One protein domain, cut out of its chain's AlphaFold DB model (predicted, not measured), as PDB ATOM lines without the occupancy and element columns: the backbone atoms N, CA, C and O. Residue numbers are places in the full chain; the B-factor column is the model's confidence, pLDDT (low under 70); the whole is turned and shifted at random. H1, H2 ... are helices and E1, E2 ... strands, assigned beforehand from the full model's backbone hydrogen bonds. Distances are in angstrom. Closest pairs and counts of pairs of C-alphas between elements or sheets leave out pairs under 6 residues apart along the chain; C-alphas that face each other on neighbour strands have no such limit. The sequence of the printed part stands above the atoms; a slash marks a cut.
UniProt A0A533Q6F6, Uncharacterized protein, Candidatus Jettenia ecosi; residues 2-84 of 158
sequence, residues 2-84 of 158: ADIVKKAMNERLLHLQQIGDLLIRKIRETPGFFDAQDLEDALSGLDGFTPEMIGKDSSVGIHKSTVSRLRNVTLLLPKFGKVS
ATOM      1  N   ALA A   2     -31.351   8.413  53.547       76.31
ATOM      2  CA  ALA A   2     -31.404   8.506  52.080       76.31
ATOM      3  C   ALA A   2     -31.855   9.888  51.549       76.31
ATOM      4  O   ALA A   2     -31.243  10.411  50.621       76.31
ATOM      5  N   ASP A   3     -32.843  10.531  52.184       88.06
ATOM      6  CA  ASP A   3     -33.351  11.841  51.734       88.06
ATOM      7  C   ASP A   3     -32.352  12.989  51.921       88.06
ATOM      8  O   ASP A   3     -32.281  13.897  51.096       88.06
ATOM      9  N   ILE A   4     -31.528  12.924  52.974       89.38
ATOM     10  CA  ILE A   4     -30.481  13.922  53.246       89.38
ATOM     11  C   ILE A   4     -29.379  13.819  52.189       89.38
ATOM     12  O   ILE A   4     -28.956  14.832  51.635       89.38
ATOM     13  N   VAL A   5     -28.953  12.594  51.867       88.56
ATOM     14  CA  VAL A   5     -27.953  12.347  50.818       88.56
ATOM     15  C   VAL A   5     -28.489  12.793  49.458       88.56
ATOM     16  O   VAL A   5     -27.793  13.499  48.733       88.56
ATOM     17  N   LYS A   6     -29.746  12.465  49.132       91.25
ATOM     18  CA  LYS A   6     -30.394  12.897  47.885       91.25
ATOM     19  C   LYS A   6     -30.466  14.421  47.777       91.25
ATOM     20  O   LYS A   6     -30.139  14.971  46.728       91.25
ATOM     21  N   LYS A   7     -30.831  15.111  48.863       90.50
ATOM     22  CA  LYS A   7     -30.847  16.578  48.916       90.50
ATOM     23  C   LYS A   7     -29.453  17.165  48.671       90.50
ATOM     24  O   LYS A   7     -29.309  18.012  47.798       90.50
ATOM     25  N   ALA A   8     -28.428  16.661  49.358       86.50
ATOM     26  CA  ALA A   8     -27.050  17.122  49.185       86.50
ATOM     27  C   ALA A   8     -26.512  16.871  47.761       86.50
ATOM     28  O   ALA A   8     -25.798  17.704  47.203       86.50
ATOM     29  N   MET A   9     -26.871  15.741  47.143       87.81
ATOM     30  CA  MET A   9     -26.522  15.455  45.747       87.81
ATOM     31  C   MET A   9     -27.203  16.422  44.776       87.81
ATOM     32  O   MET A   9     -26.547  16.903  43.855       87.81
ATOM     33  N   ASN A  10     -28.481  16.739  44.995       90.19
ATOM     34  CA  ASN A  10     -29.211  17.707  44.177       90.19
ATOM     35  C   ASN A  10     -28.632  19.123  44.312       90.19
ATOM     36  O   ASN A  10     -28.435  19.791  43.304       90.19
ATOM     37  N   GLU A  11     -28.292  19.559  45.528       89.00
ATOM     38  CA  GLU A  11     -27.621  20.847  45.760       89.00
ATOM     39  C   GLU A  11     -26.255  20.899  45.067       89.00
ATOM     40  O   GLU A  11     -25.914  21.882  44.411       89.00
ATOM     41  N   ARG A  12     -25.480  19.808  45.136       87.69
ATOM     42  CA  ARG A  12     -24.214  19.702  44.404       87.69
ATOM     43  C   ARG A  12     -24.421  19.797  42.892       87.69
ATOM     44  O   ARG A  12     -23.643  20.482  42.238       87.69
ATOM     45  N   LEU A  13     -25.425  19.119  42.337       88.44
ATOM     46  CA  LEU A  13     -25.740  19.190  40.907       88.44
ATOM     47  C   LEU A  13     -26.139  20.607  40.487       88.44
ATOM     48  O   LEU A  13     -25.631  21.088  39.478       88.44
ATOM     49  N   LEU A  14     -26.959  21.290  41.288       89.88
ATOM     50  CA  LEU A  14     -27.350  22.677  41.045       89.88
ATOM     51  C   LEU A  14     -26.129  23.605  41.001       89.88
ATOM     52  O   LEU A  14     -25.965  24.362  40.049       89.88
ATOM     53  N   HIS A  15     -25.225  23.493  41.977       89.31
ATOM     54  CA  HIS A  15     -23.990  24.279  41.992       89.31
ATOM     55  C   HIS A  15     -23.120  24.032  40.752       89.31
ATOM     56  O   HIS A  15     -22.541  24.964  40.196       89.31
ATOM     57  N   LEU A  16     -23.024  22.777  40.301       88.19
ATOM     58  CA  LEU A  16     -22.278  22.431  39.090       88.19
ATOM     59  C   LEU A  16     -22.923  23.007  37.830       88.19
ATOM     60  O   LEU A  16     -22.201  23.486  36.960       88.19
ATOM     61  N   GLN A  17     -24.253  22.987  37.747       88.75
ATOM     62  CA  GLN A  17     -24.994  23.603  36.647       88.75
ATOM     63  C   GLN A  17     -24.751  25.110  36.602       88.75
ATOM     64  O   GLN A  17     -24.343  25.616  35.567       88.75
ATOM     65  N   GLN A  18     -24.865  25.810  37.733       89.00
ATOM     66  CA  GLN A  18     -24.630  27.257  37.804       89.00
ATOM     67  C   GLN A  18     -23.201  27.650  37.396       89.00
ATOM     68  O   GLN A  18     -23.007  28.614  36.656       89.00
ATOM     69  N   ILE A  19     -22.191  26.890  37.841       88.12
ATOM     70  CA  ILE A  19     -20.795  27.103  37.426       88.12
ATOM     71  C   ILE A  19     -20.628  26.830  35.925       88.12
ATOM     72  O   ILE A  19     -19.950  27.592  35.235       88.12
ATOM     73  N   GLY A  20     -21.247  25.762  35.415       88.38
ATOM     74  CA  GLY A  20     -21.234  25.420  33.992       88.38
ATOM     75  C   GLY A  20     -21.884  26.497  33.122       88.38
ATOM     76  O   GLY A  20     -21.303  26.901  32.118       88.38
ATOM     77  N   ASP A  21     -23.034  27.024  33.535       89.12
ATOM     78  CA  ASP A  21     -23.754  28.085  32.829       89.12
ATOM     79  C   ASP A  21     -22.950  29.388  32.801       89.12
ATOM     80  O   ASP A  21     -22.890  30.061  31.768       89.12
ATOM     81  N   LEU A  22     -22.283  29.737  33.907       88.12
ATOM     82  CA  LEU A  22     -21.366  30.876  33.938       88.12
ATOM     83  C   LEU A  22     -20.180  30.663  32.988       88.12
ATOM     84  O   LEU A  22     -19.830  31.581  32.248       88.12
ATOM     85  N   LEU A  23     -19.589  29.465  32.968       89.19
ATOM     86  CA  LEU A  23     -18.490  29.155  32.055       89.19
ATOM     87  C   LEU A  23     -18.925  29.283  30.593       89.19
ATOM     88  O   LEU A  23     -18.227  29.902  29.797       89.19
ATOM     89  N   ILE A  24     -20.089  28.736  30.237       89.31
ATOM     90  CA  ILE A  24     -20.641  28.827  28.879       89.31
ATOM     91  C   ILE A  24     -20.871  30.287  28.490       89.31
ATOM     92  O   ILE A  24     -20.549  30.679  27.370       89.31
ATOM     93  N   ARG A  25     -21.413  31.096  29.406       88.75
ATOM     94  CA  ARG A  25     -21.619  32.532  29.191       88.75
ATOM     95  C   ARG A  25     -20.297  33.235  28.889       88.75
ATOM     96  O   ARG A  25     -20.191  33.878  27.854       88.75
ATOM     97  N   LYS A  26     -19.275  33.008  29.718       87.75
ATOM     98  CA  LYS A  26     -17.930  33.567  29.526       87.75
ATOM     99  C   LYS A  26     -17.300  33.122  28.206       87.75
ATOM    100  O   LYS A  26     -16.790  33.956  27.476       87.75
ATOM    101  N   ILE A  27     -17.418  31.843  27.840       90.12
ATOM    102  CA  ILE A  27     -16.945  31.328  26.542       90.12
ATOM    103  C   ILE A  27     -17.625  32.041  25.367       90.12
ATOM    104  O   ILE A  27     -16.970  32.328  24.372       90.12
ATOM    105  N   ARG A  28     -18.927  32.335  25.463       87.38
ATOM    106  CA  ARG A  28     -19.659  33.074  24.419       87.38
ATOM    107  C   ARG A  28     -19.258  34.545  24.345       87.38
ATOM    108  O   ARG A  28     -19.306  35.125  23.268       87.38
ATOM    109  N   GLU A  29     -18.908  35.134  25.482       86.81
ATOM    110  CA  GLU A  29     -18.438  36.517  25.586       86.81
ATOM    111  C   GLU A  29     -16.983  36.678  25.120       86.81
ATOM    112  O   GLU A  29     -16.605  37.785  24.751       86.81
ATOM    113  N   THR A  30     -16.187  35.602  25.089       84.56
ATOM    114  CA  THR A  30     -14.804  35.589  24.587       84.56
ATOM    115  C   THR A  30     -14.770  35.325  23.071       84.56
ATOM    116  O   THR A  30     -14.961  34.183  22.635       84.56
ATOM    117  N   PRO A  31     -14.489  36.339  22.226       83.81
ATOM    118  CA  PRO A  31     -14.420  36.157  20.780       83.81
ATOM    119  C   PRO A  31     -13.285  35.203  20.401       83.81
ATOM    120  O   PRO A  31     -12.197  35.273  20.967       83.81
ATOM    121  N   GLY A  32     -13.530  34.313  19.439       85.19
ATOM    122  CA  GLY A  32     -12.505  33.392  18.946       85.19
ATOM    123  C   GLY A  32     -12.071  32.312  19.943       85.19
ATOM    124  O   GLY A  32     -11.061  31.657  19.709       85.19
ATOM    125  N   PHE A  33     -12.821  32.067  21.030       89.62
ATOM    126  CA  PHE A  33     -12.464  31.045  22.026       89.62
ATOM    127  C   PHE A  33     -12.184  29.667  21.397       89.62
ATOM    128  O   PHE A  33     -11.233  28.984  21.765       89.62
ATOM    129  N   PHE A  34     -13.000  29.253  20.423       89.12
ATOM    130  CA  PHE A  34     -12.786  27.996  19.698       89.12
ATOM    131  C   PHE A  34     -11.867  28.135  18.476       89.12
ATOM    132  O   PHE A  34     -11.500  27.119  17.891       89.12
ATOM    133  N   ASP A  35     -11.432  29.343  18.129       89.69
ATOM    134  CA  ASP A  35     -10.458  29.595  17.061       89.69
ATOM    135  C   ASP A  35      -9.015  29.598  17.592       89.69
ATOM    136  O   ASP A  35      -8.100  29.261  16.845       89.69
ATOM    137  N   ALA A  36      -8.826  29.858  18.893       88.44
ATOM    138  CA  ALA A  36      -7.545  29.829  19.605       88.44
ATOM    139  C   ALA A  36      -6.704  28.574  19.314       88.44
ATOM    140  O   ALA A  36      -7.242  27.469  19.161       88.44
ATOM    141  N   GLN A  37      -5.382  28.736  19.245       89.06
ATOM    142  CA  GLN A  37      -4.469  27.677  18.800       89.06
ATOM    143  C   GLN A  37      -4.464  26.474  19.754       89.06
ATOM    144  O   GLN A  37      -4.450  25.324  19.306       89.06
ATOM    145  N   ASP A  38      -4.523  26.740  21.054       91.12
ATOM    146  CA  ASP A  38      -4.553  25.743  22.116       91.12
ATOM    147  C   ASP A  38      -5.511  26.145  23.254       91.12
ATOM    148  O   ASP A  38      -6.207  27.164  23.195       91.12
ATOM    149  N   LEU A  39      -5.623  25.271  24.259       88.75
ATOM    150  CA  LEU A  39      -6.516  25.469  25.401       88.75
ATOM    151  C   LEU A  39      -6.056  26.653  26.261       88.75
ATOM    152  O   LEU A  39      -6.885  27.389  26.787       88.75
ATOM    153  N   GLU A  40      -4.750  26.805  26.439       88.25
ATOM    154  CA  GLU A  40      -4.138  27.855  27.235       88.25
ATOM    155  C   GLU A  40      -4.465  29.241  26.669       88.25
ATOM    156  O   GLU A  40      -4.923  30.101  27.422       88.25
ATOM    157  N   ASP A  41      -4.321  29.427  25.357       85.50
ATOM    158  CA  ASP A  41      -4.689  30.643  24.633       85.50
ATOM    159  C   ASP A  41      -6.192  30.941  24.780       85.50
ATOM    160  O   ASP A  41      -6.575  32.015  25.252       85.50
ATOM    161  N   ALA A  42      -7.049  29.942  24.536       87.81
ATOM    162  CA  ALA A  42      -8.501  30.070  24.675       87.81
ATOM    163  C   ALA A  42      -8.925  30.503  26.088       87.81
ATOM    164  O   ALA A  42      -9.679  31.463  26.273       87.81
ATOM    165  N   LEU A  43      -8.439  29.792  27.108       89.00
ATOM    166  CA  LEU A  43      -8.782  30.046  28.506       89.00
ATOM    167  C   LEU A  43      -8.133  31.326  29.036       89.00
ATOM    168  O   LEU A  43      -8.690  31.935  29.946       89.00
ATOM    169  N   SER A  44      -7.009  31.778  28.476       81.75
ATOM    170  CA  SER A  44      -6.438  33.081  28.830       81.75
ATOM    171  C   SER A  44      -7.395  34.231  28.491       81.75
ATOM    172  O   SER A  44      -7.423  35.250  29.180       81.75
ATOM    173  N   GLY A  45      -8.224  34.060  27.457       77.69
ATOM    174  CA  GLY A  45      -9.292  34.985  27.077       77.69
ATOM    175  C   GLY A  45     -10.522  34.948  27.990       77.69
ATOM    176  O   GLY A  45     -11.341  35.866  27.929       77.69
ATOM    177  N   LEU A  46     -10.667  33.928  28.848       83.12
ATOM    178  CA  LEU A  46     -11.769  33.845  29.810       83.12
ATOM    179  C   LEU A  46     -11.473  34.712  31.022       83.12
ATOM    180  O   LEU A  46     -10.887  34.283  32.022       83.12
ATOM    181  N   ASP A  47     -11.931  35.948  30.934       71.31
ATOM    182  CA  ASP A  47     -11.697  36.905  31.986       71.31
ATOM    183  C   ASP A  47     -12.424  36.535  33.292       71.31
ATOM    184  O   ASP A  47     -13.660  36.449  33.367       71.31
ATOM    185  N   GLY A  48     -11.619  36.341  34.340       69.12
ATOM    186  CA  GLY A  48     -12.078  36.328  35.723       69.12
ATOM    187  C   GLY A  48     -12.805  35.047  36.100       69.12
ATOM    188  O   GLY A  48     -13.569  35.037  37.060       69.12
ATOM    189  N   PHE A  49     -12.592  33.949  35.379       85.00
ATOM    190  CA  PHE A  49     -13.164  32.664  35.767       85.00
ATOM    191  C   PHE A  49     -12.275  31.984  36.822       85.00
ATOM    192  O   PHE A  49     -11.550  31.040  36.519       85.00
ATOM    193  N   THR A  50     -12.297  32.502  38.057       83.06
ATOM    194  CA  THR A  50     -11.594  31.955  39.237       83.06
ATOM    195  C   THR A  50     -12.572  31.701  40.396       83.06
ATOM    196  O   THR A  50     -13.658  32.292  40.421       83.06
ATOM    197  N   PRO A  51     -12.228  30.863  41.396       84.12
ATOM    198  CA  PRO A  51     -13.108  30.601  42.538       84.12
ATOM    199  C   PRO A  51     -13.538  31.858  43.303       84.12
ATOM    200  O   PRO A  51     -14.670  31.934  43.782       84.12
ATOM    201  N   GLU A  52     -12.646  32.841  43.427       80.44
ATOM    202  CA  GLU A  52     -12.899  34.113  44.105       80.44
ATOM    203  C   GLU A  52     -13.959  34.933  43.374       80.44
ATOM    204  O   GLU A  52     -14.832  35.510  44.019       80.44
ATOM    205  N   MET A  53     -13.899  34.958  42.042       78.44
ATOM    206  CA  MET A  53     -14.847  35.688  41.206       78.44
ATOM    207  C   MET A  53     -16.209  35.021  41.178       78.44
ATOM    208  O   MET A  53     -17.212  35.683  41.422       78.44
ATOM    209  N   ILE A  54     -16.244  33.705  40.977       84.69
ATOM    210  CA  ILE A  54     -17.491  32.933  41.020       84.69
ATOM    211  C   ILE A  54     -18.161  33.100  42.389       84.69
ATOM    212  O   ILE A  54     -19.374  33.248  42.471       84.69
ATOM    213  N   GLY A  55     -17.367  33.133  43.466       81.12
ATOM    214  CA  GLY A  55     -17.864  33.347  44.823       81.12
ATOM    215  C   GLY A  55     -18.438  34.740  45.100       81.12
ATOM    216  O   GLY A  55     -19.194  34.899  46.056       81.12
ATOM    217  N   LYS A  56     -18.062  35.745  44.302       77.38
ATOM    218  CA  LYS A  56     -18.579  37.122  44.367       77.38
ATOM    219  C   LYS A  56     -19.686  37.385  43.342       77.38
ATOM    220  O   LYS A  56     -20.404  38.371  43.481       77.38
ATOM    221  N   ASP A  57     -19.820  36.527  42.332       76.06
ATOM    222  CA  ASP A  57     -20.836  36.643  41.296       76.06
ATOM    223  C   ASP A  57     -22.222  36.334  41.884       76.06
ATOM    224  O   ASP A  57     -22.572  35.193  42.210       76.06
ATOM    225  N   SER A  58     -23.024  37.389  42.024       67.56
ATOM    226  CA  SER A  58     -24.376  37.316  42.574       67.56
ATOM    227  C   SER A  58     -25.325  36.469  41.722       67.56
ATOM    228  O   SER A  58     -26.328  35.995  42.251       67.56
ATOM    229  N   SER A  59     -25.005  36.221  40.444       70.88
ATOM    230  CA  SER A  59     -25.787  35.338  39.570       70.88
ATOM    231  C   SER A  59     -25.572  33.851  39.863       70.88
ATOM    232  O   SER A  59     -26.405  33.030  39.485       70.88
ATOM    233  N   VAL A  60     -24.487  33.496  40.560       74.88
ATOM    234  CA  VAL A  60     -24.161  32.108  40.919       74.88
ATOM    235  C   VAL A  60     -24.632  31.793  42.338       74.88
ATOM    236  O   VAL A  60     -25.181  30.721  42.579       74.88
ATOM    237  N   GLY A  61     -24.474  32.726  43.283       72.94
ATOM    238  CA  GLY A  61     -24.962  32.557  44.660       72.94
ATOM    239  C   GLY A  61     -24.247  31.453  45.455       72.94
ATOM    240  O   GLY A  61     -24.770  30.978  46.462       72.94
ATOM    241  N   ILE A  62     -23.052  31.036  45.022       82.75
ATOM    242  CA  ILE A  62     -22.264  29.964  45.646       82.75
ATOM    243  C   ILE A  62     -21.101  30.578  46.419       82.75
ATOM    244  O   ILE A  62     -20.295  31.307  45.860       82.75
ATOM    245  N   HIS A  63     -20.931  30.225  47.692       80.81
ATOM    246  CA  HIS A  63     -19.776  30.689  48.461       80.81
ATOM    247  C   HIS A  63     -18.444  30.139  47.904       80.81
ATOM    248  O   HIS A  63     -18.356  28.963  47.534       80.81
ATOM    249  N   LYS A  64     -17.362  30.937  47.935       80.06
ATOM    250  CA  LYS A  64     -16.045  30.568  47.359       80.06
ATOM    251  C   LYS A  64     -15.516  29.203  47.819       80.06
ATOM    252  O   LYS A  64     -14.895  28.472  47.050       80.06
ATOM    253  N   SER A  65     -15.760  28.843  49.086       79.69
ATOM    254  CA  SER A  65     -15.302  27.571  49.660       79.69
ATOM    255  C   SER A  65     -16.008  26.365  49.040       79.69
ATOM    256  O   SER A  65     -15.411  25.296  48.942       79.69
ATOM    257  N   THR A  66     -17.249  26.535  48.584       82.94
ATOM    258  CA  THR A  66     -18.010  25.510  47.866       82.94
ATOM    259  C   THR A  66     -17.494  25.364  46.440       82.94
ATOM    260  O   THR A  66     -17.228  24.242  46.023       82.94
ATOM    261  N   VAL A  67     -17.227  26.467  45.731       83.69
ATOM    262  CA  VAL A  67     -16.574  26.437  44.404       83.69
ATOM    263  C   VAL A  67     -15.227  25.709  44.485       83.69
ATOM    264  O   VAL A  67     -14.955  24.772  43.737       83.69
ATOM    265  N   SER A  68     -14.440  26.041  45.508       79.44
ATOM    266  CA  SER A  68     -13.186  25.374  45.868       79.44
ATOM    267  C   SER A  68     -13.332  23.893  46.252       79.44
ATOM    268  O   SER A  68     -12.342  23.187  46.374       79.44
ATOM    269  N   ARG A  69     -14.524  23.354  46.485       80.25
ATOM    270  CA  ARG A  69     -14.708  21.903  46.693       80.25
ATOM    271  C   ARG A  69     -15.134  21.190  45.414       80.25
ATOM    272  O   ARG A  69     -15.059  19.968  45.343       80.25
ATOM    273  N   LEU A  70     -15.545  21.946  44.399       81.06
ATOM    274  CA  LEU A  70     -16.008  21.437  43.111       81.06
ATOM    275  C   LEU A  70     -14.907  21.433  42.035       81.06
ATOM    276  O   LEU A  70     -15.155  20.958  40.934       81.06
ATOM    277  N   ARG A  71     -13.680  21.878  42.350       77.19
ATOM    278  CA  ARG A  71     -12.545  21.961  41.395       77.19
ATOM    279  C   ARG A  71     -12.199  20.640  40.696       77.19
ATOM    280  O   ARG A  71     -11.799  20.649  39.537       77.19
ATOM    281  N   ASN A  72     -12.436  19.501  41.349       78.62
ATOM    282  CA  ASN A  72     -12.125  18.168  40.808       78.62
ATOM    283  C   ASN A  72     -13.127  17.668  39.746       78.62
ATOM    284  O   ASN A  72     -13.184  16.476  39.444       78.62
ATOM    285  N   VAL A  73     -13.961  18.549  39.197       86.00
ATOM    286  CA  VAL A  73     -14.917  18.216  38.138       86.00
ATOM    287  C   VAL A  73     -14.220  18.276  36.789       86.00
ATOM    288  O   VAL A  73     -13.430  19.177  36.522       86.00
ATOM    289  N   THR A  74     -14.526  17.310  35.928       89.56
ATOM    290  CA  THR A  74     -14.083  17.315  34.532       89.56
ATOM    291  C   THR A  74     -15.180  17.893  33.650       89.56
ATOM    292  O   THR A  74     -16.326  17.454  33.703       89.56
ATOM    293  N   LEU A  75     -14.802  18.861  32.832       89.00
ATOM    294  CA  LEU A  75     -15.598  19.493  31.796       89.00
ATOM    295  C   LEU A  75     -15.271  18.844  30.450       89.00
ATOM    296  O   LEU A  75     -14.141  18.413  30.217       89.00
ATOM    297  N   LEU A  76     -16.255  18.787  29.559       89.62
ATOM    298  CA  LEU A  76     -16.066  18.373  28.172       89.62
ATOM    299  C   LEU A  76     -16.192  19.605  27.282       89.62
ATOM    300  O   LEU A  76     -17.286  20.141  27.120       89.62
ATOM    301  N   LEU A  77     -15.071  20.056  26.723       88.81
ATOM    302  CA  LEU A  77     -15.019  21.178  25.791       88.81
ATOM    303  C   LEU A  77     -14.934  20.647  24.348       88.81
ATOM    304  O   LEU A  77     -14.056  19.830  24.073       88.81
ATOM    305  N   PRO A  78     -15.787  21.109  23.411       85.69
ATOM    306  CA  PRO A  78     -15.886  20.542  22.059       85.69
ATOM    307  C   PRO A  78     -14.562  20.413  21.287       85.69
ATOM    308  O   PRO A  78     -14.341  19.394  20.640       85.69
ATOM    309  N   LYS A  79     -13.671  21.410  21.377       89.00
ATOM    310  CA  LYS A  79     -12.356  21.413  20.703       89.00
ATOM    311  C   LYS A  79     -11.231  20.815  21.550       89.00
ATOM    312  O   LYS A  79     -10.323  20.185  21.021       89.00
ATOM    313  N   PHE A  80     -11.283  21.024  22.863       90.44
ATOM    314  CA  PHE A  80     -10.159  20.756  23.767       90.44
ATOM    315  C   PHE A  80     -10.310  19.456  24.572       90.44
ATOM    316  O   PHE A  80      -9.417  19.072  25.321       90.44
ATOM    317  N   GLY A  81     -11.439  18.759  24.423       91.44
ATOM    318  CA  GLY A  81     -11.707  17.494  25.090       91.44
ATOM    319  C   GLY A  81     -11.960  17.651  26.590       91.44
ATOM    320  O   GLY A  81     -12.662  18.560  27.035       91.44
ATOM    321  N   LYS A  82     -11.439  16.706  27.378       93.06
ATOM    322  CA  LYS A  82     -11.624  16.665  28.834       93.06
ATOM    323  C   LYS A  82     -10.688  17.658  29.518       93.06
ATOM    324  O   LYS A  82      -9.475  17.494  29.454       93.06
ATOM    325  N   VAL A  83     -11.252  18.625  30.235       90.88
ATOM    326  CA  VAL A  83     -10.500  19.643  30.980       90.88
ATOM    327  C   VAL A  83     -11.016  19.698  32.412       90.88
ATOM    328  O   VAL A  83     -12.221  19.773  32.627       90.88
ATOM    329  N   SER A  84     -10.138  19.638  33.414       91.25
ATOM    330  CA  SER A  84     -10.570  19.815  34.804       91.25
ATOM    331  C   SER A  84     -10.911  21.278  35.084       91.25
ATOM    332  O   SER A  84     -10.250  22.190  34.588       91.25
TER     333      SER A  84
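This is residues 2 to 84 of the 158 residues of an uncharacterized protein of Candidatus Jettenia ecosi (UniProt A0A533Q6F6). One long helix, H1, makes the longest axis; its residues 2 to 11 stick out, and the rest of the printed part folds back beside its remainder as three short helices and a small hairpin. The 83 printed residues hold H1, H2, H3, H4, E1 and E2 in that order, mostly helix, with an antiparallel sheet E1 - E2. The whole is only just compact, close to loose, with a radius of gyration of the C-alphas of 14.0 A, and elongated, spanning 46 by 26 by 17 A.

H1, residues 2 to 29, is close to but not clearly touching H3, residues 51 to 56, about perpendicular at 89 degrees; their closest C-alphas, Ile 19 and Ile 54, are 7.6 A apart. H2, residues 39 to 44, touches no helix. H3 touches H4, residues 64 to 67, closest at the C-alphas of Gly 55 and Lys 64, 4.2 A. E1, residues 74 to 77, and E2, residues 81 to 84, form an antiparallel hairpin at 143 degrees, with N 75 and O 83 at 2.7 A, within hydrogen-bond range. Every O i to N i+4 pair is within range in H1, H2 and H3; H4 is too short for one.

H1 begins at C-alpha 2 (-31.404, 8.506, 52.080) and is 40.7 A long. E2 ends at C-alpha 84 (-10.570, 19.815, 34.804).

The C-alphas farthest apart, Ala 2 and Gln 37, are 46.9 A apart. The printed part has no cut and no long link. Residues 48 and 58 have pLDDT under 70.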